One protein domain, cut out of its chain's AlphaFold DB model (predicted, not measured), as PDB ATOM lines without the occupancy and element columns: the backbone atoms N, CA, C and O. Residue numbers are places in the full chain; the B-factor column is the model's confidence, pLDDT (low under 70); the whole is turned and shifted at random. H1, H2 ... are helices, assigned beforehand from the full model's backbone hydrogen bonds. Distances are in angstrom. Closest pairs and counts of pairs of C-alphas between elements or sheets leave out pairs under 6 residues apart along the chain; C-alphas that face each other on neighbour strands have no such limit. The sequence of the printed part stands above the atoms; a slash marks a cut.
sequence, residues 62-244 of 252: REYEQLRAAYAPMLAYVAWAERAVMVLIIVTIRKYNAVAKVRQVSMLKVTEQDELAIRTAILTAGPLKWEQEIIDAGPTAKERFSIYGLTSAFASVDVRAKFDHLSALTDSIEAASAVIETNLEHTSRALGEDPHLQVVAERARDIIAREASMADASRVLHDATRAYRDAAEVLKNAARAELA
ATOM      1  N   ARG A  62     120.016 190.155 189.719       73.62
ATOM      2  CA  ARG A  62     119.986 190.367 191.177       73.62
ATOM      3  C   ARG A  62     118.783 189.707 191.842       73.62
ATOM      4  O   ARG A  62     118.940 189.106 192.903       73.62
ATOM      5  N   GLU A  63     117.602 189.814 191.239       74.25
ATOM      6  CA  GLU A  63     116.384 189.158 191.735       74.25
ATOM      7  C   GLU A  63     116.536 187.621 191.681       74.25
ATOM      8  O   GLU A  63     116.229 186.928 192.653       74.25
ATOM      9  N   TYR A  64     117.133 187.084 190.611       75.25
ATOM     10  CA  TYR A  64     117.440 185.656 190.483       75.25
ATOM     11  C   TYR A  64     118.499 185.167 191.491       75.25
ATOM     12  O   TYR A  64     118.347 184.098 192.089       75.25
ATOM     13  N   GLU A  65     119.560 185.940 191.741       74.38
ATOM     14  CA  GLU A  65     120.552 185.610 192.773       74.38
ATOM     15  C   GLU A  65     119.950 185.604 194.183       74.38
ATOM     16  O   GLU A  65     120.270 184.714 194.974       74.38
ATOM     17  N   GLN A  66     119.056 186.547 194.495       76.56
ATOM     18  CA  GLN A  66     118.346 186.592 195.777       76.56
ATOM     19  C   GLN A  66     117.443 185.368 195.972       76.56
ATOM     20  O   GLN A  66     117.484 184.737 197.032       76.56
ATOM     21  N   LEU A  67     116.699 184.971 194.934       74.94
ATOM     22  CA  LEU A  67     115.903 183.739 194.940       74.94
ATOM     23  C   LEU A  67     116.782 182.503 195.155       74.94
ATOM     24  O   LEU A  67     116.491 181.661 196.007       74.94
ATOM     25  N   ARG A  68     117.914 182.411 194.449       76.81
ATOM     26  CA  ARG A  68     118.871 181.309 194.616       76.81
ATOM     27  C   ARG A  68     119.467 181.272 196.025       76.81
ATOM     28  O   ARG A  68     119.630 180.183 196.580       76.81
ATOM     29  N   ALA A  69     119.761 182.434 196.607       72.69
ATOM     30  CA  ALA A  69     120.281 182.563 197.965       72.69
ATOM     31  C   ALA A  69     119.271 182.117 199.035       72.69
ATOM     32  O   ALA A  69     119.690 181.636 200.085       72.69
ATOM     33  N   ALA A  70     117.964 182.213 198.772       71.62
ATOM     34  CA  ALA A  70     116.927 181.657 199.642       71.62
ATOM     35  C   ALA A  70     116.687 180.158 199.402       71.62
ATOM     36  O   ALA A  70     116.618 179.375 200.350       71.62
ATOM     37  N   TYR A  71     116.607 179.721 198.143       80.69
ATOM     38  CA  TYR A  71     116.211 178.347 197.815       80.69
ATOM     39  C   TYR A  71     117.311 177.316 198.026       80.69
ATOM     40  O   TYR A  71     117.010 176.200 198.449       80.69
ATOM     41  N   ALA A  72     118.581 177.659 197.804       80.62
ATOM     42  CA  ALA A  72     119.682 176.732 198.054       80.62
ATOM     43  C   ALA A  72     119.748 176.250 199.523       80.62
ATOM     44  O   ALA A  72     119.717 175.033 199.744       80.62
ATOM     45  N   PRO A  73     119.787 177.135 200.540       77.81
ATOM     46  CA  PRO A  73     119.835 176.698 201.932       77.81
ATOM     47  C   PRO A  73     118.502 176.089 202.407       77.81
ATOM     48  O   PRO A  73     118.524 175.141 203.191       77.81
ATOM     49  N   MET A  74     117.353 176.536 201.881       85.06
ATOM     50  CA  MET A  74     116.045 175.920 202.146       85.06
ATOM     51  C   MET A  74     115.990 174.462 201.667       85.06
ATOM     52  O   MET A  74     115.624 173.567 202.426       85.06
ATOM     53  N   LEU A  75     116.391 174.189 200.423       84.56
ATOM     54  CA  LEU A  75     116.382 172.832 199.869       84.56
ATOM     55  C   LEU A  75     117.409 171.924 200.559       84.56
ATOM     56  O   LEU A  75     117.144 170.738 200.758       84.56
ATOM     57  N   ALA A  76     118.556 172.476 200.968       81.06
ATOM     58  CA  ALA A  76     119.533 171.755 201.777       81.06
ATOM     59  C   ALA A  76     118.958 171.361 203.150       81.06
ATOM     60  O   ALA A  76     119.152 170.223 203.583       81.06
ATOM     61  N   TYR A  77     118.215 172.265 203.798       80.25
ATOM     62  CA  TYR A  77     117.495 171.970 205.035       80.25
ATOM     63  C   TYR A  77     116.458 170.866 204.839       80.25
ATOM     64  O   TYR A  77     116.492 169.886 205.574       80.25
ATOM     65  N   VAL A  78     115.604 170.962 203.817       83.94
ATOM     66  CA  VAL A  78     114.572 169.948 203.526       83.94
ATOM     67  C   VAL A  78     115.198 168.567 203.314       83.94
ATOM     68  O   VAL A  78     114.735 167.582 203.883       83.94
ATOM     69  N   ALA A  79     116.292 168.484 202.552       81.50
ATOM     70  CA  ALA A  79     116.999 167.228 202.299       81.50
ATOM     71  C   ALA A  79     117.719 166.667 203.541       81.50
ATOM     72  O   ALA A  79     117.942 165.457 203.654       81.50
ATOM     73  N   TRP A  80     118.154 167.522 204.470       83.25
ATOM     74  CA  TRP A  80     118.616 167.070 205.781       83.25
ATOM     75  C   TRP A  80     117.444 166.560 206.627       83.25
ATOM     76  O   TRP A  80     117.510 165.430 207.105       83.25
ATOM     77  N   ALA A  81     116.371 167.342 206.745       81.38
ATOM     78  CA  ALA A  81     115.211 167.023 207.565       81.38
ATOM     79  C   ALA A  81     114.535 165.719 207.107       81.38
ATOM     80  O   ALA A  81     114.211 164.885 207.943       81.38
ATOM     81  N   GLU A  82     114.457 165.451 205.796       82.50
ATOM     82  CA  GLU A  82     114.040 164.144 205.253       82.50
ATOM     83  C   GLU A  82     114.852 162.976 205.827       82.50
ATOM     84  O   GLU A  82     114.295 161.952 206.222       82.50
ATOM     85  N   ARG A  83     116.180 163.119 205.890       81.00
ATOM     86  CA  ARG A  83     117.068 162.075 206.414       81.00
ATOM     87  C   ARG A  83     116.952 161.944 207.929       81.00
ATOM     88  O   ARG A  83     116.884 160.820 208.420       81.00
ATOM     89  N   ALA A  84     116.909 163.063 208.649       81.44
ATOM     90  CA  ALA A  84     116.782 163.082 210.102       81.44
ATOM     91  C   ALA A  84     115.454 162.457 210.560       81.44
ATOM     92  O   ALA A  84     115.464 161.563 211.402       81.44
ATOM     93  N   VAL A  85     114.336 162.831 209.930       80.62
ATOM     94  CA  VAL A  85     113.005 162.253 210.175       80.62
ATOM     95  C   VAL A  85     113.011 160.735 209.990       80.62
ATOM     96  O   VAL A  85     112.538 160.005 210.859       80.62
ATOM     97  N   MET A  86     113.594 160.229 208.897       80.25
ATOM     98  CA  MET A  86     113.685 158.781 208.680       80.25
ATOM     99  C   MET A  86     114.482 158.079 209.783       80.25
ATOM    100  O   MET A  86     114.056 157.037 210.283       80.25
ATOM    101  N   VAL A  87     115.626 158.644 210.177       82.62
ATOM    102  CA  VAL A  87     116.446 158.089 211.258       82.62
ATOM    103  C   VAL A  87     115.667 158.070 212.574       82.62
ATOM    104  O   VAL A  87     115.642 157.035 213.242       82.62
ATOM    105  N   LEU A  88     114.977 159.160 212.920       80.31
ATOM    106  CA  LEU A  88     114.158 159.253 214.131       80.31
ATOM    107  C   LEU A  88     113.078 158.167 214.172       80.31
ATOM    108  O   LEU A  88     112.916 157.500 215.196       80.31
ATOM    109  N   ILE A  89     112.394 157.917 213.053       78.19
ATOM    110  CA  ILE A  89     111.385 156.855 212.949       78.19
ATOM    111  C   ILE A  89     112.019 155.479 213.174       78.19
ATOM    112  O   ILE A  89     111.522 154.695 213.983       78.19
ATOM    113  N   ILE A  90     113.136 155.181 212.505       81.94
ATOM    114  CA  ILE A  90     113.822 153.886 212.631       81.94
ATOM    115  C   ILE A  90     114.266 153.644 214.081       81.94
ATOM    116  O   ILE A  90     114.080 152.543 214.609       81.94
ATOM    117  N   VAL A  91     114.835 154.659 214.735       84.12
ATOM    118  CA  VAL A  91     115.267 154.581 216.137       84.12
ATOM    119  C   VAL A  91     114.067 154.389 217.063       84.12
ATOM    120  O   VAL A  91     114.098 153.503 217.916       84.12
ATOM    121  N   THR A  92     112.982 155.139 216.854       81.19
ATOM    122  CA  THR A  92     111.740 155.011 217.634       81.19
ATOM    123  C   THR A  92     111.184 153.584 217.552       81.19
ATOM    124  O   THR A  92     110.901 152.961 218.576       81.19
ATOM    125  N   ILE A  93     111.116 153.010 216.346       80.31
ATOM    126  CA  ILE A  93     110.658 151.629 216.120       80.31
ATOM    127  C   ILE A  93     111.586 150.618 216.802       80.31
ATOM    128  O   ILE A  93     111.126 149.633 217.386       80.31
ATOM    129  N   ARG A  94     112.904 150.838 216.750       84.94
ATOM    130  CA  ARG A  94     113.884 149.952 217.390       84.94
ATOM    131  C   ARG A  94     113.731 149.947 218.904       84.94
ATOM    132  O   ARG A  94     113.673 148.864 219.487       84.94
ATOM    133  N   LYS A  95     113.619 151.129 219.519       84.38
ATOM    134  CA  LYS A  95     113.356 151.290 220.956       84.38
ATOM    135  C   LYS A  95     112.058 150.594 221.348       84.38
ATOM    136  O   LYS A  95     112.065 149.785 222.272       84.38
ATOM    137  N   TYR A  96     110.983 150.819 220.593       81.88
ATOM    138  CA  TYR A  96     109.701 150.156 220.819       81.88
ATOM    139  C   TYR A  96     109.833 148.627 220.803       81.88
ATOM    140  O   TYR A  96     109.449 147.956 221.759       81.88
ATOM    141  N   ASN A  97     110.447 148.064 219.760       81.19
ATOM    142  CA  ASN A  97     110.631 146.617 219.631       81.19
ATOM    143  C   ASN A  97     111.502 146.027 220.747       81.19
ATOM    144  O   ASN A  97     111.272 144.896 221.177       81.19
ATOM    145  N   ALA A  98     112.508 146.766 221.215       83.06
ATOM    146  CA  ALA A  98     113.349 146.342 222.325       83.06
ATOM    147  C   ALA A  98     112.555 146.301 223.640       83.06
ATOM    148  O   ALA A  98     112.606 145.300 224.351       83.06
ATOM    149  N   VAL A  99     111.754 147.334 223.920       80.94
ATOM    150  CA  VAL A  99     110.884 147.386 225.105       80.94
ATOM    151  C   VAL A  99     109.795 146.314 225.051       80.94
ATOM    152  O   VAL A  99     109.560 145.638 226.049       80.94
ATOM    153  N   ALA A 100     109.166 146.098 223.893       76.44
ATOM    154  CA  ALA A 100     108.123 145.088 223.721       76.44
ATOM    155  C   ALA A 100     108.625 143.670 224.049       76.44
ATOM    156  O   ALA A 100     107.929 142.912 224.724       76.44
ATOM    157  N   LYS A 101     109.856 143.331 223.638       75.75
ATOM    158  CA  LYS A 101     110.491 142.044 223.970       75.75
ATOM    159  C   LYS A 101     110.673 141.845 225.473       75.75
ATOM    160  O   LYS A 101     110.524 140.727 225.947       75.75
ATOM    161  N   VAL A 102     110.978 142.914 226.211       73.75
ATOM    162  CA  VAL A 102     111.107 142.866 227.675       73.75
ATOM    163  C   VAL A 102     109.728 142.768 228.336       73.75
ATOM    164  O   VAL A 102     109.515 141.914 229.192       73.75
ATOM    165  N   ARG A 103     108.752 143.576 227.895       69.94
ATOM    166  CA  ARG A 103     107.392 143.615 228.471       69.94
ATOM    167  C   ARG A 103     106.600 142.313 228.282       69.94
ATOM    168  O   ARG A 103     105.790 141.979 229.142       69.94
ATOM    169  N   GLN A 104     106.836 141.552 227.209       59.97
ATOM    170  CA  GLN A 104     106.183 140.248 226.983       59.97
ATOM    171  C   GLN A 104     106.494 139.201 228.068       59.97
ATOM    172  O   GLN A 104     105.767 138.217 228.181       59.97
ATOM    173  N   VAL A 105     107.543 139.405 228.871       51.94
ATOM    174  CA  VAL A 105     108.001 138.435 229.874       51.94
ATOM    175  C   VAL A 105     107.300 138.613 231.233       51.94
ATOM    176  O   VAL A 105     107.218 137.649 231.988       51.94
ATOM    177  N   SER A 106     106.721 139.785 231.541       50.47
ATOM    178  CA  SER A 106     106.034 140.006 232.825       50.47
ATOM    179  C   SER A 106     104.939 141.083 232.763       50.47
ATOM    180  O   SER A 106     105.203 142.273 232.915       50.47
ATOM    181  N   MET A 107     103.676 140.673 232.576       50.84
ATOM    182  CA  MET A 107     102.514 141.584 232.666       50.84
ATOM    183  C   MET A 107     101.881 141.645 234.066       50.84
ATOM    184  O   MET A 107     101.151 142.584 234.372       50.84
ATOM    185  N   LEU A 108     102.141 140.653 234.926       54.34
ATOM    186  CA  LEU A 108     101.496 140.545 236.242       54.34
ATOM    187  C   LEU A 108     102.307 141.219 237.361       54.34
ATOM    188  O   LEU A 108     101.722 141.711 238.327       54.34
ATOM    189  N   LYS A 109     103.641 141.281 237.234       59.28
ATOM    190  CA  LYS A 109     104.533 141.808 238.276       59.28
ATOM    191  C   LYS A 109     105.752 142.489 237.651       59.28
ATOM    192  O   LYS A 109     106.695 141.827 237.248       59.28
ATOM    193  N   VAL A 110     105.724 143.813 237.574       64.62
ATOM    194  CA  VAL A 110     106.889 144.629 237.213       64.62
ATOM    195  C   VAL A 110     107.801 144.689 238.432       64.62
ATOM    196  O   VAL A 110     107.424 145.232 239.471       64.62
ATOM    197  N   THR A 111     108.972 144.081 238.317       71.19
ATOM    198  CA  THR A 111     110.046 144.133 239.309       71.19
ATOM    199  C   THR A 111     111.010 145.281 239.000       71.19
ATOM    200  O   THR A 111     111.052 145.787 237.878       71.19
ATOM    201  N   GLU A 112     111.854 145.668 239.961       73.69
ATOM    202  CA  GLU A 112     112.964 146.604 239.698       73.69
ATOM    203  C   GLU A 112     113.900 146.091 238.585       73.69
ATOM    204  O   GLU A 112     114.468 146.877 237.828       73.69
ATOM    205  N   GLN A 113     114.031 144.764 238.445       75.62
ATOM    206  CA  GLN A 113     114.793 144.148 237.358       75.62
ATOM    207  C   GLN A 113     114.129 144.365 235.995       75.62
ATOM    208  O   GLN A 113     114.839 144.588 235.015       75.62
ATOM    209  N   ASP A 114     112.796 144.371 235.926       74.81
ATOM    210  CA  ASP A 114     112.059 144.659 234.692       74.81
ATOM    211  C   ASP A 114     112.191 146.133 234.294       74.81
ATOM    212  O   ASP A 114     112.419 146.444 233.124       74.81
ATOM    213  N   GLU A 115     112.130 147.054 235.262       77.12
ATOM    214  CA  GLU A 115     112.388 148.478 235.013       77.12
ATOM    215  C   GLU A 115     113.814 148.710 234.495       77.12
ATOM    216  O   GLU A 115     114.022 149.453 233.529       77.12
ATOM    217  N   LEU A 116     114.802 148.041 235.099       81.31
ATOM    218  CA  LEU A 116     116.191 148.095 234.649       81.31
ATOM    219  C   LEU A 116     116.355 147.490 233.248       81.31
ATOM    220  O   LEU A 116     117.078 148.050 232.418       81.31
ATOM    221  N   ALA A 117     115.676 146.379 232.960       81.75
ATOM    222  CA  ALA A 117     115.700 145.732 231.655       81.75
ATOM    223  C   ALA A 117     115.071 146.617 230.569       81.75
ATOM    224  O   ALA A 117     115.632 146.722 229.481       81.75
ATOM    225  N   ILE A 118     113.974 147.322 230.869       81.50
ATOM    226  CA  ILE A 118     113.345 148.285 229.951       81.50
ATOM    227  C   ILE A 118     114.283 149.461 229.678       81.50
ATOM    228  O   ILE A 118     114.535 149.778 228.515       81.50
ATOM    229  N   ARG A 119     114.869 150.074 230.714       83.12
ATOM    230  CA  ARG A 119     115.845 151.166 230.528       83.12
ATOM    231  C   ARG A 119     117.049 150.712 229.709       83.12
ATOM    232  O   ARG A 119     117.472 151.412 228.794       83.12
ATOM    233  N   THR A 120     117.568 149.518 229.990       85.69
ATOM    234  CA  THR A 120     118.679 148.929 229.229       85.69
ATOM    235  C   THR A 120     118.276 148.677 227.777       85.69
ATOM    236  O   THR A 120     119.046 148.982 226.868       85.69
ATOM    237  N   ALA A 121     117.062 148.183 227.529       86.06
ATOM    238  CA  ALA A 121     116.535 147.977 226.187       86.06
ATOM    239  C   ALA A 121     116.427 149.298 225.410       86.06
ATOM    240  O   ALA A 121     116.858 149.353 224.263       86.06
ATOM    241  N   ILE A 122     115.942 150.377 226.035       84.94
ATOM    242  CA  ILE A 122     115.870 151.712 225.415       84.94
ATOM    243  C   ILE A 122     117.271 152.241 225.084       84.94
ATOM    244  O   ILE A 122     117.506 152.685 223.961       84.94
ATOM    245  N   LEU A 123     118.207 152.165 226.035       86.38
ATOM    246  CA  LEU A 123     119.576 152.662 225.856       86.38
ATOM    247  C   LEU A 123     120.333 151.894 224.767       86.38
ATOM    248  O   LEU A 123     120.991 152.497 223.923       86.38
ATOM    249  N   THR A 124     120.218 150.567 224.753       88.06
ATOM    250  CA  THR A 124     120.883 149.709 223.755       88.06
ATOM    251  C   THR A 124     120.236 149.794 222.373       88.06
ATOM    252  O   THR A 124     120.917 149.594 221.369       88.06
ATOM    253  N   ALA A 125     118.946 150.128 222.304       88.38
ATOM    254  CA  ALA A 125     118.212 150.352 221.061       88.38
ATOM    255  C   ALA A 125     118.238 151.813 220.580       88.38
ATOM    256  O   ALA A 125     117.536 152.146 219.621       88.38
ATOM    257  N   GLY A 126     119.024 152.678 221.228       85.94
ATOM    258  CA  GLY A 126     119.228 154.063 220.820       85.94
ATOM    259  C   GLY A 126     119.858 154.223 219.426       85.94
ATOM    260  O   GLY A 126     120.130 153.232 218.729       85.94
ATOM    261  N   PRO A 127     120.081 155.477 218.994       87.62
ATOM    262  CA  PRO A 127     120.716 155.756 217.714       87.62
ATOM    263  C   PRO A 127     122.131 155.175 217.670       87.62
ATOM    264  O   PRO A 127     122.919 155.300 218.608       87.62
ATOM    265  N   LEU A 128     122.468 154.545 216.547       89.38
ATOM    266  CA  LEU A 128     123.842 154.189 216.216       89.38
ATOM    267  C   LEU A 128     124.651 155.462 215.959       89.38
ATOM    268  O   LEU A 128     124.105 156.507 215.621       89.38
ATOM    269  N   LYS A 129     125.980 155.365 216.026       89.12
ATOM    270  CA  LYS A 129     126.860 156.524 215.822       89.12
ATOM    271  C   LYS A 129     126.571 157.283 214.515       89.12
ATOM    272  O   LYS A 129     126.434 158.495 214.543       89.12
ATOM    273  N   TRP A 130     126.419 156.577 213.395       85.38
ATOM    274  CA  TRP A 130     126.130 157.204 212.097       85.38
ATOM    275  C   TRP A 130     124.705 157.788 212.009       85.38
ATOM    276  O   TRP A 130     124.468 158.723 211.253       85.38
ATOM    277  N   GLU A 131     123.756 157.247 212.779       87.25
ATOM    278  CA  GLU A 131     122.387 157.771 212.890       87.25
ATOM    279  C   GLU A 131     122.400 159.086 213.664       87.25
ATOM    280  O   GLU A 131     121.822 160.076 213.221       87.25
ATOM    281  N   GLN A 132     123.143 159.107 214.771       88.38
ATOM    282  CA  GLN A 132     123.374 160.308 215.554       88.38
ATOM    283  C   GLN A 132     124.098 161.376 214.726       88.38
ATOM    284  O   GLN A 132     123.681 162.524 214.730       88.38
ATOM    285  N   GLU A 133     125.103 161.001 213.932       83.75
ATOM    286  CA  GLU A 133     125.786 161.924 213.015       83.75
ATOM    287  C   GLU A 133     124.827 162.561 211.993       83.75
ATOM    288  O   GLU A 133     125.009 163.721 211.638       83.75
ATOM    289  N   ILE A 134     123.794 161.851 211.519       82.75
ATOM    290  CA  ILE A 134     122.778 162.425 210.616       82.75
ATOM    291  C   ILE A 134     121.892 163.435 211.350       82.75
ATOM    292  O   ILE A 134     121.601 164.498 210.795       82.75
ATOM    293  N   ILE A 135     121.463 163.104 212.570       79.88
ATOM    294  CA  ILE A 135     120.654 163.993 213.414       79.88
ATOM    295  C   ILE A 135     121.458 165.263 213.742       79.88
ATOM    296  O   ILE A 135     120.972 166.374 213.535       79.88
ATOM    297  N   ASP A 136     122.718 165.098 214.147       82.25
ATOM    298  CA  ASP A 136     123.611 166.182 214.569       82.25
ATOM    299  C   ASP A 136     124.148 167.016 213.399       82.25
ATOM    300  O   ASP A 136     124.516 168.174 213.588       82.25
ATOM    301  N   ALA A 137     124.172 166.473 212.176       83.25
ATOM    302  CA  ALA A 137     124.565 167.206 210.968       83.25
ATOM    303  C   ALA A 137     123.543 168.274 210.532       83.25
ATOM    304  O   ALA A 137     123.720 168.903 209.482       83.25
ATOM    305  N   GLY A 138     122.461 168.446 211.292       75.06
ATOM    306  CA  GLY A 138     121.456 169.463 211.040       75.06
ATOM    307  C   GLY A 138     121.960 170.885 211.235       75.06
ATOM    308  O   GLY A 138     122.949 171.114 211.932       75.06
ATOM    309  N   PRO A 139     121.264 171.872 210.646       74.69
ATOM    310  CA  PRO A 139     121.587 173.260 210.899       74.69
ATOM    311  C   PRO A 139     121.332 173.600 212.363       74.69
ATOM    312  O   PRO A 139     120.299 173.253 212.944       74.69
ATOM    313  N   THR A 140     122.264 174.346 212.934       75.06
ATOM    314  CA  THR A 140     122.148 174.987 214.241       75.06
ATOM    315  C   THR A 140     120.920 175.900 214.299       75.06
ATOM    316  O   THR A 140     120.392 176.345 213.278       75.06
ATOM    317  N   ALA A 141     120.480 176.264 215.507       69.00
ATOM    318  CA  ALA A 141     119.364 177.198 215.684       69.00
ATOM    319  C   ALA A 141     119.578 178.534 214.938       69.00
ATOM    320  O   ALA A 141     118.642 179.075 214.351       69.00
ATOM    321  N   LYS A 142     120.823 179.029 214.904       68.50
ATOM    322  CA  LYS A 142     121.199 180.240 214.163       68.50
ATOM    323  C   LYS A 142     121.037 180.058 212.653       68.50
ATOM    324  O   LYS A 142     120.500 180.939 211.990       68.50
ATOM    325  N   GLU A 143     121.487 178.931 212.110       74.75
ATOM    326  CA  GLU A 143     121.353 178.629 210.681       74.75
ATOM    327  C   GLU A 143     119.891 178.444 210.288       74.75
ATOM    328  O   GLU A 143     119.471 179.007 209.281       74.75
ATOM    329  N   ARG A 144     119.093 177.751 211.114       70.81
ATOM    330  CA  ARG A 144     117.641 177.634 210.911       70.81
ATOM    331  C   ARG A 144     116.988 179.007 210.847       70.81
ATOM    332  O   ARG A 144     116.304 179.296 209.872       70.81
ATOM    333  N   PHE A 145     117.257 179.880 211.818       69.31
ATOM    334  CA  PHE A 145     116.752 181.256 211.802       69.31
ATOM    335  C   PHE A 145     117.136 181.997 210.512       69.31
ATOM    336  O   PHE A 145     116.306 182.676 209.914       69.31
ATOM    337  N   SER A 146     118.377 181.825 210.048       73.44
ATOM    338  CA  SER A 146     118.852 182.442 208.808       73.44
ATOM    339  C   SER A 146     118.144 181.890 207.565       73.44
ATOM    340  O   SER A 146     117.775 182.672 206.694       73.44
ATOM    341  N   ILE A 147     117.909 180.575 207.495       76.25
ATOM    342  CA  ILE A 147     117.135 179.931 206.422       76.25
ATOM    343  C   ILE A 147     115.715 180.503 206.393       76.25
ATOM    344  O   ILE A 147     115.285 180.991 205.353       76.25
ATOM    345  N   TYR A 148     115.016 180.527 207.533       74.44
ATOM    346  CA  TYR A 148     113.671 181.106 207.622       74.44
ATOM    347  C   TYR A 148     113.642 182.582 207.236       74.44
ATOM    348  O   TYR A 148     112.715 183.008 206.547       74.44
ATOM    349  N   GLY A 149     114.643 183.360 207.652       70.38
ATOM    350  CA  GLY A 149     114.762 184.772 207.298       70.38
ATOM    351  C   GLY A 149     114.919 184.980 205.793       70.38
ATOM    352  O   GLY A 149     114.197 185.785 205.212       70.38
ATOM    353  N   LEU A 150     115.810 184.218 205.152       76.00
ATOM    354  CA  LEU A 150     116.040 184.288 203.706       76.00
ATOM    355  C   LEU A 150     114.815 183.823 202.912       76.00
ATOM    356  O   LEU A 150     114.374 184.534 202.010       76.00
ATOM    357  N   THR A 151     114.222 182.685 203.276       75.12
ATOM    358  CA  THR A 151     112.994 182.189 202.640       75.12
ATOM    359  C   THR A 151     111.851 183.185 202.824       75.12
ATOM    360  O   THR A 151     111.162 183.509 201.868       75.12
ATOM    361  N   SER A 152     111.669 183.756 204.016       74.62
ATOM    362  CA  SER A 152     110.595 184.732 204.256       74.62
ATOM    363  C   SER A 152     110.770 186.037 203.480       74.62
ATOM    364  O   SER A 152     109.770 186.677 203.161       74.62
ATOM    365  N   ALA A 153     112.017 186.447 203.229       72.56
ATOM    366  CA  ALA A 153     112.340 187.696 202.553       72.56
ATOM    367  C   ALA A 153     112.265 187.590 201.025       72.56
ATOM    368  O   ALA A 153     111.856 188.553 200.381       72.56
ATOM    369  N   PHE A 154     112.671 186.451 200.458       80.00
ATOM    370  CA  PHE A 154     112.889 186.332 199.015       80.00
ATOM    371  C   PHE A 154     112.063 185.243 198.332       80.00
ATOM    372  O   PHE A 154     111.895 185.318 197.121       80.00
ATOM    373  N   ALA A 155     111.542 184.248 199.058       78.56
ATOM    374  CA  ALA A 155     110.699 183.230 198.439       78.56
ATOM    375  C   ALA A 155     109.371 183.819 197.966       78.56
ATOM    376  O   ALA A 155     108.825 184.745 198.577       78.56
ATOM    377  N   SER A 156     108.793 183.204 196.936       86.62
ATOM    378  CA  SER A 156     107.397 183.457 196.606       86.62
ATOM    379  C   SER A 156     106.483 183.072 197.774       86.62
ATOM    380  O   SER A 156     106.808 182.230 198.617       86.62
ATOM    381  N   VAL A 157     105.289 183.670 197.804       86.06
ATOM    382  CA  VAL A 157     104.251 183.332 198.794       86.06
ATOM    383  C   VAL A 157     103.920 181.837 198.753       86.06
ATOM    384  O   VAL A 157     103.693 181.229 199.796       86.06
ATOM    385  N   ASP A 158     103.936 181.238 197.561       89.81
ATOM    386  CA  ASP A 158     103.617 179.827 197.358       89.81
ATOM    387  C   ASP A 158     104.700 178.892 197.924       89.81
ATOM    388  O   ASP A 158     104.393 177.973 198.690       89.81
ATOM    389  N   VAL A 159     105.972 179.158 197.605       87.25
ATOM    390  CA  VAL A 159     107.115 178.391 198.125       87.25
ATOM    391  C   VAL A 159     107.228 178.552 199.639       87.25
ATOM    392  O   VAL A 159     107.430 177.565 200.347       87.25
ATOM    393  N   ARG A 160     107.021 179.767 200.155       85.06
ATOM    394  CA  ARG A 160     107.006 180.031 201.595       85.06
ATOM    395  C   ARG A 160     105.909 179.242 202.308       85.06
ATOM    396  O   ARG A 160     106.207 178.561 203.282       85.06
ATOM    397  N   ALA A 161     104.673 179.268 201.809       88.75
ATOM    398  CA  ALA A 161     103.571 178.522 202.417       88.75
ATOM    399  C   ALA A 161     103.845 177.008 202.451       88.75
ATOM    400  O   ALA A 161     103.547 176.335 203.439       88.75
ATOM    401  N   LYS A 162     104.460 176.466 201.391       91.44
ATOM    402  CA  LYS A 162     104.888 175.059 201.334       91.44
ATOM    403  C   LYS A 162     106.007 174.753 202.330       91.44
ATOM    404  O   LYS A 162     105.981 173.698 202.960       91.44
ATOM    405  N   PHE A 163     106.966 175.663 202.491       88.31
ATOM    406  CA  PHE A 163     108.050 175.525 203.461       88.31
ATOM    407  C   PHE A 163     107.552 175.583 204.913       88.31
ATOM    408  O   PHE A 163     107.951 174.752 205.731       88.31
ATOM    409  N   ASP A 164     106.628 176.496 205.215       86.06
ATOM    410  CA  ASP A 164     105.989 176.608 206.530       86.06
ATOM    411  C   ASP A 164     105.184 175.338 206.856       86.06
ATOM    412  O   ASP A 164     105.288 174.792 207.955       86.06
ATOM    413  N   HIS A 165     104.437 174.803 205.880       90.75
ATOM    414  CA  HIS A 165     103.709 173.542 206.041       90.75
ATOM    415  C   HIS A 165     104.642 172.358 206.327       90.75
ATOM    416  O   HIS A 165     104.384 171.569 207.236       90.75
ATOM    417  N   LEU A 166     105.745 172.249 205.583       88.56
ATOM    418  CA  LEU A 166     106.738 171.194 205.772       88.56
ATOM    419  C   LEU A 166     107.399 171.269 207.154       88.56
ATOM    420  O   LEU A 166     107.612 170.241 207.793       88.56
ATOM    421  N   SER A 167     107.664 172.481 207.631       83.88
ATOM    422  CA  SER A 167     108.239 172.723 208.955       83.88
ATOM    423  C   SER A 167     107.292 172.299 210.079       83.88
ATOM    424  O   SER A 167     107.704 171.587 210.990       83.88
ATOM    425  N   ALA A 168     106.001 172.623 209.962       85.31
ATOM    426  CA  ALA A 168     104.986 172.166 210.912       85.31
ATOM    427  C   ALA A 168     104.862 170.629 210.956       85.31
ATOM    428  O   ALA A 168     104.595 170.047 212.007       85.31
ATOM    429  N   LEU A 169     105.073 169.953 209.821       86.12
ATOM    430  CA  LEU A 169     105.104 168.490 209.766       86.12
ATOM    431  C   LEU A 169     106.350 167.914 210.454       86.12
ATOM    432  O   LEU A 169     106.229 166.896 211.133       86.12
ATOM    433  N   THR A 170     107.517 168.559 210.336       84.88
ATOM    434  CA  THR A 170     108.713 168.185 211.116       84.88
ATOM    435  C   THR A 170     108.443 168.287 212.615       84.88
ATOM    436  O   THR A 170     108.667 167.311 213.328       84.88
ATOM    437  N   ASP A 171     107.870 169.402 213.075       83.62
ATOM    438  CA  ASP A 171     107.524 169.597 214.489       83.62
ATOM    439  C   ASP A 171     106.539 168.522 214.983       83.62
ATOM    440  O   ASP A 171     106.690 167.974 216.075       83.62
ATOM    441  N   SER A 172     105.547 168.162 214.158       85.31
ATOM    442  CA  SER A 172     104.587 167.099 214.478       85.31
ATOM    443  C   SER A 172     105.249 165.724 214.612       85.31
ATOM    444  O   SER A 172     104.826 164.925 215.449       85.31
ATOM    445  N   ILE A 173     106.257 165.430 213.786       83.25
ATOM    446  CA  ILE A 173     107.020 164.178 213.837       83.25
ATOM    447  C   ILE A 173     107.870 164.133 215.106       83.25
ATOM    448  O   ILE A 173     107.819 163.143 215.834       83.25
ATOM    449  N   GLU A 174     108.603 165.208 215.405       83.06
ATOM    450  CA  GLU A 174     109.430 165.305 216.612       83.06
ATOM    451  C   GLU A 174     108.582 165.182 217.884       83.06
ATOM    452  O   GLU A 174     108.915 164.402 218.780       83.06
ATOM    453  N   ALA A 175     107.441 165.876 217.938       86.12
ATOM    454  CA  ALA A 175     106.511 165.796 219.060       86.12
ATOM    455  C   ALA A 175     105.945 164.378 219.241       86.12
ATOM    456  O   ALA A 175     105.917 163.861 220.361       86.12
ATOM    457  N   ALA A 176     105.531 163.720 218.155       84.50
ATOM    458  CA  ALA A 176     105.024 162.352 218.208       84.50
ATOM    459  C   ALA A 176     106.098 161.355 218.674       84.50
ATOM    460  O   ALA A 176     105.828 160.520 219.542       84.50
ATOM    461  N   SER A 177     107.327 161.473 218.163       83.62
ATOM    462  CA  SER A 177     108.468 160.675 218.623       83.62
ATOM    463  C   SER A 177     108.743 160.883 220.114       83.62
ATOM    464  O   SER A 177     108.877 159.901 220.840       83.62
ATOM    465  N   ALA A 178     108.740 162.128 220.602       85.25
ATOM    466  CA  ALA A 178     108.953 162.427 222.018       85.25
ATOM    467  C   ALA A 178     107.859 161.829 222.926       85.25
ATOM    468  O   ALA A 178     108.158 161.320 224.009       85.25
ATOM    469  N   VAL A 179     106.594 161.837 222.485       85.56
ATOM    470  CA  VAL A 179     105.486 161.191 223.212       85.56
ATOM    471  C   VAL A 179     105.681 159.676 223.277       85.56
ATOM    472  O   VAL A 179     105.496 159.083 224.343       85.56
ATOM    473  N   ILE A 180     106.085 159.042 222.171       85.00
ATOM    474  CA  ILE A 180     106.380 157.603 222.151       85.00
ATOM    475  C   ILE A 180     107.534 157.294 223.107       85.00
ATOM    476  O   ILE A 180     107.400 156.405 223.944       85.00
ATOM    477  N   GLU A 181     108.637 158.040 223.040       83.12
ATOM    478  CA  GLU A 181     109.787 157.839 223.928       83.12
ATOM    479  C   GLU A 181     109.409 157.997 225.405       83.12
ATOM    480  O   GLU A 181     109.707 157.116 226.211       83.12
ATOM    481  N   THR A 182     108.646 159.036 225.744       86.31
ATOM    482  CA  THR A 182     108.151 159.262 227.112       86.31
ATOM    483  C   THR A 182     107.286 158.096 227.607       86.31
ATOM    484  O   THR A 182     107.399 157.662 228.755       86.31
ATOM    485  N   ASN A 183     106.415 157.554 226.750       82.62
ATOM    486  CA  ASN A 183     105.563 156.412 227.093       82.62
ATOM    487  C   ASN A 183     106.338 155.084 227.169       82.62
ATOM    488  O   ASN A 183     105.952 154.190 227.926       82.62
ATOM    489  N   LEU A 184     107.441 154.951 226.427       79.50
ATOM    490  CA  LEU A 184     108.341 153.801 226.517       79.50
ATOM    491  C   LEU A 184     109.141 153.808 227.822       79.50
ATOM    492  O   LEU A 184     109.242 152.764 228.471       79.50
ATOM    493  N   GLU A 185     109.671 154.970 228.210       75.19
ATOM    494  CA  GLU A 185     110.419 155.166 229.458       75.19
ATOM    495  C   GLU A 185     109.549 154.995 230.699       75.19
ATOM    496  O   GLU A 185     110.040 154.613 231.766       75.19
ATOM    497  N   HIS A 186     108.250 155.259 230.573       70.81
ATOM    498  CA  HIS A 186     107.344 155.036 231.673       70.81
ATOM    499  C   HIS A 186     106.998 153.556 231.816       70.81
ATOM    500  O   HIS A 186     106.151 153.006 231.107       70.81
ATOM    501  N   THR A 187     107.618 152.913 232.798       61.00
ATOM    502  CA  THR A 187     107.156 151.617 233.275       61.00
ATOM    503  C   THR A 187     105.864 151.829 234.049       61.00
ATOM    504  O   THR A 187     105.869 152.369 235.156       61.00
ATOM    505  N   SER A 188     104.727 151.439 233.473       54.75
ATOM    506  CA  SER A 188     103.499 151.360 234.258       54.75
ATOM    507  C   SER A 188     103.751 150.421 235.432       54.75
ATOM    508  O   SER A 188     104.177 149.282 235.218       54.75
ATOM    509  N   ARG A 189     103.480 150.877 236.661       54.03
ATOM    510  CA  ARG A 189     103.430 149.985 237.825       54.03
ATOM    511  C   ARG A 189     102.549 148.800 237.447       54.03
ATOM    512  O   ARG A 189     101.462 149.009 236.908       54.03
ATOM    513  N   ALA A 190     103.026 147.584 237.697       58.69
ATOM    514  CA  ALA A 190     102.226 146.381 237.500       58.69
ATOM    515  C   ALA A 190     100.821 146.597 238.079       58.69
ATOM    516  O   ALA A 190     100.694 147.248 239.123       58.69
ATOM    517  N   LEU A 191      99.787 146.015 237.459       59.12
ATOM    518  CA  LEU A 191      98.448 145.969 238.065       59.12
ATOM    519  C   LEU A 191      98.561 145.539 239.540       59.12
ATOM    520  O   LEU A 191      98.000 146.192 240.420       59.12
ATOM    521  N   GLY A 192      99.473 144.593 239.801       56.03
ATOM    522  CA  GLY A 192      99.948 144.222 241.127       56.03
ATOM    523  C   GLY A 192      98.932 143.370 241.875       56.03
ATOM    524  O   GLY A 192      97.757 143.325 241.533       56.03
ATOM    525  N   GLU A 193      99.387 142.707 242.933       60.50
ATOM    526  CA  GLU A 193      98.537 141.936 243.855       60.50
ATOM    527  C   GLU A 193      97.876 142.861 244.900       60.50
ATOM    528  O   GLU A 193      97.750 142.500 246.068       60.50
ATOM    529  N   ASP A 194      97.532 144.097 244.518       63.84
ATOM    530  CA  ASP A 194      96.973 145.067 245.459       63.84
ATOM    531  C   ASP A 194      95.567 144.610 245.881       63.84
ATOM    532  O   ASP A 194      94.697 144.451 245.020       63.84
ATOM    533  N   PRO A 195      95.312 144.377 247.182       62.19
ATOM    534  CA  PRO A 195      94.015 143.891 247.639       62.19
ATOM    535  C   PRO A 195      92.904 144.938 247.450       62.19
ATOM    536  O   PRO A 195      91.720 144.603 247.535       62.19
ATOM    537  N   HIS A 196      93.253 146.203 247.190       77.94
ATOM    538  CA  HIS A 196      92.296 147.277 246.970       77.94
ATOM    539  C   HIS A 196      91.977 147.455 245.480       77.94
ATOM    540  O   HIS A 196      92.738 148.061 244.723       77.94
ATOM    541  N   LEU A 197      90.775 147.025 245.078       75.69
ATOM    542  CA  LEU A 197      90.252 147.166 243.707       75.69
ATOM    543  C   LEU A 197      90.360 148.591 243.142       75.69
ATOM    544  O   LEU A 197      90.565 148.763 241.944       75.69
ATOM    545  N   GLN A 198      90.242 149.618 243.989       79.00
ATOM    546  CA  GLN A 198      90.367 151.012 243.565       79.00
ATOM    547  C   GLN A 198      91.775 151.337 243.041       79.00
ATOM    548  O   GLN A 198      91.901 151.977 242.000       79.00
ATOM    549  N   VAL A 199      92.818 150.835 243.707       75.06
ATOM    550  CA  VAL A 199      94.216 151.058 243.318       75.06
ATOM    551  C   VAL A 199      94.534 150.321 242.016       75.06
ATOM    552  O   VAL A 199      95.185 150.872 241.129       75.06
ATOM    553  N   VAL A 200      94.015 149.099 241.853       72.88
ATOM    554  CA  VAL A 200      94.135 148.338 240.597       72.88
ATOM    555  C   VAL A 200      93.417 149.057 239.451       72.88
ATOM    556  O   VAL A 200      93.971 149.185 238.361       72.88
ATOM    557  N   ALA A 201      92.215 149.588 239.691       74.62
ATOM    558  CA  ALA A 201      91.442 150.316 238.686       74.62
ATOM    559  C   ALA A 201      92.074 151.660 238.279       74.62
ATOM    560  O   ALA A 201      91.895 152.101 237.143       74.62
ATOM    561  N   GLU A 202      92.782 152.338 239.183       79.19
ATOM    562  CA  GLU A 202      93.577 153.534 238.868       79.19
ATOM    563  C   GLU A 202      94.787 153.171 237.998       79.19
ATOM    564  O   GLU A 202      94.958 153.744 236.924       79.19
ATOM    565  N   ARG A 203      95.547 152.130 238.368       73.69
ATOM    566  CA  ARG A 203      96.680 151.636 237.561       73.69
ATOM    567  C   ARG A 203      96.246 151.172 236.168       73.69
ATOM    568  O   ARG A 203      96.907 151.484 235.183       73.69
ATOM    569  N   ALA A 204      95.125 150.458 236.072       73.31
ATOM    570  CA  ALA A 204      94.566 150.022 234.795       73.31
ATOM    571  C   ALA A 204      94.178 151.214 233.905       73.31
ATOM    572  O   ALA A 204      94.452 151.196 232.705       73.31
ATOM    573  N   ARG A 205      93.585 152.269 234.484       78.00
ATOM    574  CA  ARG A 205      93.264 153.507 233.756       78.00
ATOM    575  C   ARG A 205      94.516 154.205 233.236       78.00
ATOM    576  O   ARG A 205      94.526 154.602 232.074       78.00
ATOM    577  N   ASP A 206      95.569 154.285 234.045       78.44
ATOM    578  CA  ASP A 206      96.843 154.878 233.632       78.44
ATOM    579  C   ASP A 206      97.499 154.095 232.486       78.44
ATOM    580  O   ASP A 206      97.994 154.697 231.533       78.44
ATOM    581  N   ILE A 207      97.468 152.756 232.539       74.56
ATOM    582  CA  ILE A 207      97.961 151.890 231.456       74.56
ATOM    583  C   ILE A 207      97.169 152.146 230.171       74.56
ATOM    584  O   ILE A 207      97.761 152.436 229.134       74.56
ATOM    585  N   ILE A 208      95.834 152.099 230.238       76.56
ATOM    586  CA  ILE A 208      94.964 152.312 229.072       76.56
ATOM    587  C   ILE A 208      95.193 153.700 228.460       76.56
ATOM    588  O   ILE A 208      95.314 153.817 227.242       76.56
ATOM    589  N   ALA A 209      95.283 154.748 229.283       79.25
ATOM    590  CA  ALA A 209      95.513 156.111 228.809       79.25
ATOM    591  C   ALA A 209      96.861 156.256 228.080       79.25
ATOM    592  O   ALA A 209      96.951 156.966 227.078       79.25
ATOM    593  N   ARG A 210      97.902 155.559 228.545       75.75
ATOM    594  CA  ARG A 210      99.237 155.585 227.930       75.75
ATOM    595  C   ARG A 210      99.305 154.798 226.638       75.75
ATOM    596  O   ARG A 210      99.861 155.299 225.669       75.75
ATOM    597  N   GLU A 211      98.713 153.611 226.604       76.12
ATOM    598  CA  GLU A 211      98.614 152.827 225.372       76.12
ATOM    599  C   GLU A 211      97.806 153.593 224.311       76.12
ATOM    600  O   GLU A 211      98.218 153.671 223.155       76.12
ATOM    601  N   ALA A 212      96.724 154.272 224.712       76.56
ATOM    602  CA  ALA A 212      95.977 155.165 223.826       76.56
ATOM    603  C   ALA A 212      96.821 156.361 223.344       76.56
ATOM    604  O   ALA A 212      96.809 156.679 222.157       76.56
ATOM    605  N   SER A 213      97.592 156.998 224.233       83.19
ATOM    606  CA  SER A 213      98.510 158.093 223.882       83.19
ATOM    607  C   SER A 213      99.616 157.640 222.921       83.19
ATOM    608  O   SER A 213      99.922 158.344 221.963       83.19
ATOM    609  N   MET A 214     100.189 156.455 223.136       80.69
ATOM    610  CA  MET A 214     101.206 155.868 222.264       80.69
ATOM    611  C   MET A 214     100.626 155.494 220.894       80.69
ATOM    612  O   MET A 214     101.284 155.708 219.873       80.69
ATOM    613  N   ALA A 215      99.390 154.989 220.854       75.00
ATOM    614  CA  ALA A 215      98.678 154.699 219.614       75.00
ATOM    615  C   ALA A 215      98.377 155.975 218.812       75.00
ATOM    616  O   ALA A 215      98.622 156.008 217.604       75.00
ATOM    617  N   ASP A 216      97.901 157.037 219.469       81.88
ATOM    618  CA  ASP A 216      97.642 158.316 218.804       81.88
ATOM    619  C   ASP A 216      98.938 158.957 218.295       81.88
ATOM    620  O   ASP A 216      99.014 159.333 217.127       81.88
ATOM    621  N   ALA A 217     100.002 158.961 219.103       82.12
ATOM    622  CA  ALA A 217     101.314 159.439 218.674       82.12
ATOM    623  C   ALA A 217     101.868 158.632 217.490       82.12
ATOM    624  O   ALA A 217     102.399 159.208 216.546       82.12
ATOM    625  N   SER A 218     101.692 157.308 217.478       79.62
ATOM    626  CA  SER A 218     102.111 156.461 216.351       79.62
ATOM    627  C   SER A 218     101.331 156.772 215.071       79.62
ATOM    628  O   SER A 218     101.907 156.788 213.982       79.62
ATOM    629  N   ARG A 219     100.028 157.052 215.190       81.38
ATOM    630  CA  ARG A 219      99.188 157.484 214.067       81.38
ATOM    631  C   ARG A 219      99.628 158.846 213.539       81.38
ATOM    632  O   ARG A 219      99.833 158.982 212.338       81.38
ATOM    633  N   VAL A 220      99.838 159.819 214.427       85.44
ATOM    634  CA  VAL A 220     100.357 161.148 214.071       85.44
ATOM    635  C   VAL A 220     101.712 161.025 213.379       85.44
ATOM    636  O   VAL A 220     101.905 161.625 212.329       85.44
ATOM    637  N   LEU A 221     102.622 160.202 213.908       80.62
ATOM    638  CA  LEU A 221     103.931 159.961 213.308       80.62
ATOM    639  C   LEU A 221     103.797 159.416 211.881       80.62
ATOM    640  O   LEU A 221     104.450 159.915 210.966       80.62
ATOM    641  N   HIS A 222     102.934 158.420 211.672       78.75
ATOM    642  CA  HIS A 222     102.682 157.837 210.355       78.75
ATOM    643  C   HIS A 222     102.092 158.857 209.368       78.75
ATOM    644  O   HIS A 222     102.613 159.027 208.261       78.75
ATOM    645  N   ASP A 223     101.036 159.560 209.775       82.44
ATOM    646  CA  ASP A 223     100.318 160.504 208.919       82.44
ATOM    647  C   ASP A 223     101.192 161.719 208.582       82.44
ATOM    648  O   ASP A 223     101.281 162.113 207.416       82.44
ATOM    649  N   ALA A 224     101.916 162.257 209.568       83.12
ATOM    650  CA  ALA A 224     102.845 163.362 209.374       83.12
ATOM    651  C   ALA A 224     104.032 162.959 208.493       83.12
ATOM    652  O   ALA A 224     104.423 163.734 207.629       83.12
ATOM    653  N   THR A 225     104.565 161.738 208.625       81.69
ATOM    654  CA  THR A 225     105.647 161.242 207.751       81.69
ATOM    655  C   THR A 225     105.198 161.155 206.296       81.69
ATOM    656  O   THR A 225     105.922 161.567 205.385       81.69
ATOM    657  N   ARG A 226     103.991 160.626 206.063       83.38
ATOM    658  CA  ARG A 226     103.416 160.548 204.719       83.38
ATOM    659  C   ARG A 226     103.212 161.943 204.132       83.38
ATOM    660  O   ARG A 226     103.690 162.207 203.033       83.38
ATOM    661  N   ALA A 227     102.563 162.831 204.883       86.44
ATOM    662  CA  ALA A 227     102.334 164.207 204.462       86.44
ATOM    663  C   ALA A 227     103.651 164.959 204.220       86.44
ATOM    664  O   ALA A 227     103.756 165.717 203.260       86.44
ATOM    665  N   TYR A 228     104.676 164.713 205.042       84.06
ATOM    666  CA  TYR A 228     105.986 165.347 204.921       84.06
ATOM    667  C   TYR A 228     106.658 164.977 203.601       84.06
ATOM    668  O   TYR A 228     107.164 165.853 202.904       84.06
ATOM    669  N   ARG A 229     106.613 163.697 203.212       82.44
ATOM    670  CA  ARG A 229     107.149 163.235 201.925       82.44
ATOM    671  C   ARG A 229     106.470 163.931 200.745       82.44
ATOM    672  O   ARG A 229     107.158 164.411 199.845       82.44
ATOM    673  N   ASP A 230     105.142 163.991 200.762       85.62
ATOM    674  CA  ASP A 230     104.367 164.613 199.686       85.62
ATOM    675  C   ASP A 230     104.640 166.130 199.628       85.62
ATOM    676  O   ASP A 230     104.907 166.682 198.557       85.62
ATOM    677  N   ALA A 231     104.672 166.800 200.784       87.44
ATOM    678  CA  ALA A 231     104.972 168.225 200.899       87.44
ATOM    679  C   ALA A 231     106.403 168.570 200.457       87.44
ATOM    680  O   ALA A 231     106.611 169.592 199.799       87.44
ATOM    681  N   ALA A 232     107.386 167.723 200.776       87.00
ATOM    682  CA  ALA A 232     108.781 167.940 200.408       87.00
ATOM    683  C   ALA A 232     108.982 167.892 198.894       87.00
ATOM    684  O   ALA A 232     109.678 168.742 198.335       87.00
ATOM    685  N   GLU A 233     108.336 166.942 198.219       86.56
ATOM    686  CA  GLU A 233     108.394 166.836 196.763       86.56
ATOM    687  C   GLU A 233     107.694 168.019 196.084       86.56
ATOM    688  O   GLU A 233     108.233 168.626 195.157       86.56
ATOM    689  N   VAL A 234     106.527 168.419 196.595       88.94
ATOM    690  CA  VAL A 234     105.797 169.597 196.111       88.94
ATOM    691  C   VAL A 234     106.621 170.880 196.281       88.94
ATOM    692  O   VAL A 234     106.705 171.679 195.347       88.94
ATOM    693  N   LEU A 235     107.279 171.068 197.428       87.56
ATOM    694  CA  LEU A 235     108.168 172.205 197.675       87.56
ATOM    695  C   LEU A 235     109.377 172.201 196.733       87.56
ATOM    696  O   LEU A 235     109.699 173.233 196.145       87.56
ATOM    697  N   LYS A 236     110.038 171.049 196.561       85.44
ATOM    698  CA  LYS A 236     111.180 170.903 195.644       85.44
ATOM    699  C   LYS A 236     110.791 171.267 194.215       85.44
ATOM    700  O   LYS A 236     111.553 171.957 193.540       85.44
ATOM    701  N   ASN A 237     109.618 170.834 193.763       86.19
ATOM    702  CA  ASN A 237     109.137 171.117 192.414       86.19
ATOM    703  C   ASN A 237     108.742 172.587 192.233       86.19
ATOM    704  O   ASN A 237     109.106 173.172 191.215       86.19
ATOM    705  N   ALA A 238     108.109 173.211 193.230       86.69
ATOM    706  CA  ALA A 238     107.823 174.648 193.213       86.69
ATOM    707  C   ALA A 238     109.116 175.485 193.162       86.69
ATOM    708  O   ALA A 238     109.279 176.325 192.281       86.69
ATOM    709  N   ALA A 239     110.087 175.185 194.031       84.81
ATOM    710  CA  ALA A 239     111.375 175.876 194.045       84.81
ATOM    711  C   ALA A 239     112.150 175.687 192.727       84.81
ATOM    712  O   ALA A 239     112.758 176.626 192.226       84.81
ATOM    713  N   ARG A 240     112.117 174.486 192.130       84.31
ATOM    714  CA  ARG A 240     112.728 174.229 190.815       84.31
ATOM    715  C   ARG A 240     112.049 175.004 189.691       84.31
ATOM    716  O   ARG A 240     112.753 175.498 188.820       84.31
ATOM    717  N   ALA A 241     110.720 175.094 189.701       85.56
ATOM    718  CA  ALA A 241     109.971 175.831 188.688       85.56
ATOM    719  C   ALA A 241     110.320 177.325 188.708       85.56
ATOM    720  O   ALA A 241     110.496 177.925 187.654       85.56
ATOM    721  N   GLU A 242     110.499 177.903 189.896       82.75
ATOM    722  CA  GLU A 242     110.890 179.309 190.044       82.75
ATOM    723  C   GLU A 242     112.378 179.576 189.763       82.75
ATOM    724  O   GLU A 242     112.747 180.700 189.434       82.75
ATOM    725  N   LEU A 243     113.231 178.552 189.851       77.25
ATOM    726  CA  LEU A 243     114.643 178.626 189.447       77.25
ATOM    727  C   LEU A 243     114.869 178.291 187.969       77.25
ATOM    728  O   LEU A 243     115.994 178.424 187.486       77.25
ATOM    729  N   ALA A 244     113.852 177.815 187.248       76.06
ATOM    730  CA  ALA A 244     113.991 177.541 185.827       76.06
ATOM    731  C   ALA A 244     114.168 178.869 185.070       76.06
ATOM    732  O   ALA A 244     113.457 179.833 185.365       76.06
TER     733      ALA A 244
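Overview. This is residues 62 to 244 of the 252 residues of an uncharacterized protein of Cryobacterium sp. MLB-32 (UniProt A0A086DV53). Three long helices, H1, H5 and H6, run side by side as a rod, and the short helices H2, H3 and H4 fold back along H1. The whole is loose, with a radius of gyration of the C-alphas of 21.4 A and spans of 77 by 33 by 25 A. The printed part has 183 residues and six named helices, H1 to H6 in order, with no named strand; the class is all helix.

Arrangement. The hub is H1, residues 62 to 103, which touches the five other helices. H2, residues 112 to 124, forms a helical hairpin with it, closest at the C-alphas of Lys 95 and Ile 122, 5.1 A. H3, residues 129 to 136, touches H1 at Ala 84 and Ile 135, C-alphas 5.2 A apart. H4, residues 141 to 154, touches H1 at a steep tilt of 43 degrees, opposite ways, closest at the C-alphas of Ala 70 and Leu 150, 4.9 A. H5, residues 157 to 185, runs the same way as H1 at a shallow tilt of 19 degrees; their closest C-alphas, Thr 92 and Ser 177, are 6.6 A apart. H6, residues 197 to 243, forms a helical hairpin with H5, closest at the C-alphas of Ala 176 and Ala 217, 4.7 A. H1, H4, H5 and H6 form an up and down bundle, each running against the one before. Every O i to N i+4 pair is within hydrogen-bond range in H2 to H6, and 36 of 38 in H1.

Along the chain. H1 starts at C-alpha 62 (119.986, 190.367, 191.177) and is 61.1 A long, H5 42.1 A, and H6 67.3 A, ending at C-alpha 243 (114.643, 178.626, 189.447).

Size, cuts and confidence. The C-alphas of Arg 62 and Pro 195, the two farthest apart, are 77.6 A apart. The printed part has no cut; the link H5 to H6 is long. pLDDT is under 70 at residues 103 to 110, 141 to 142, 145 and 187 to 195.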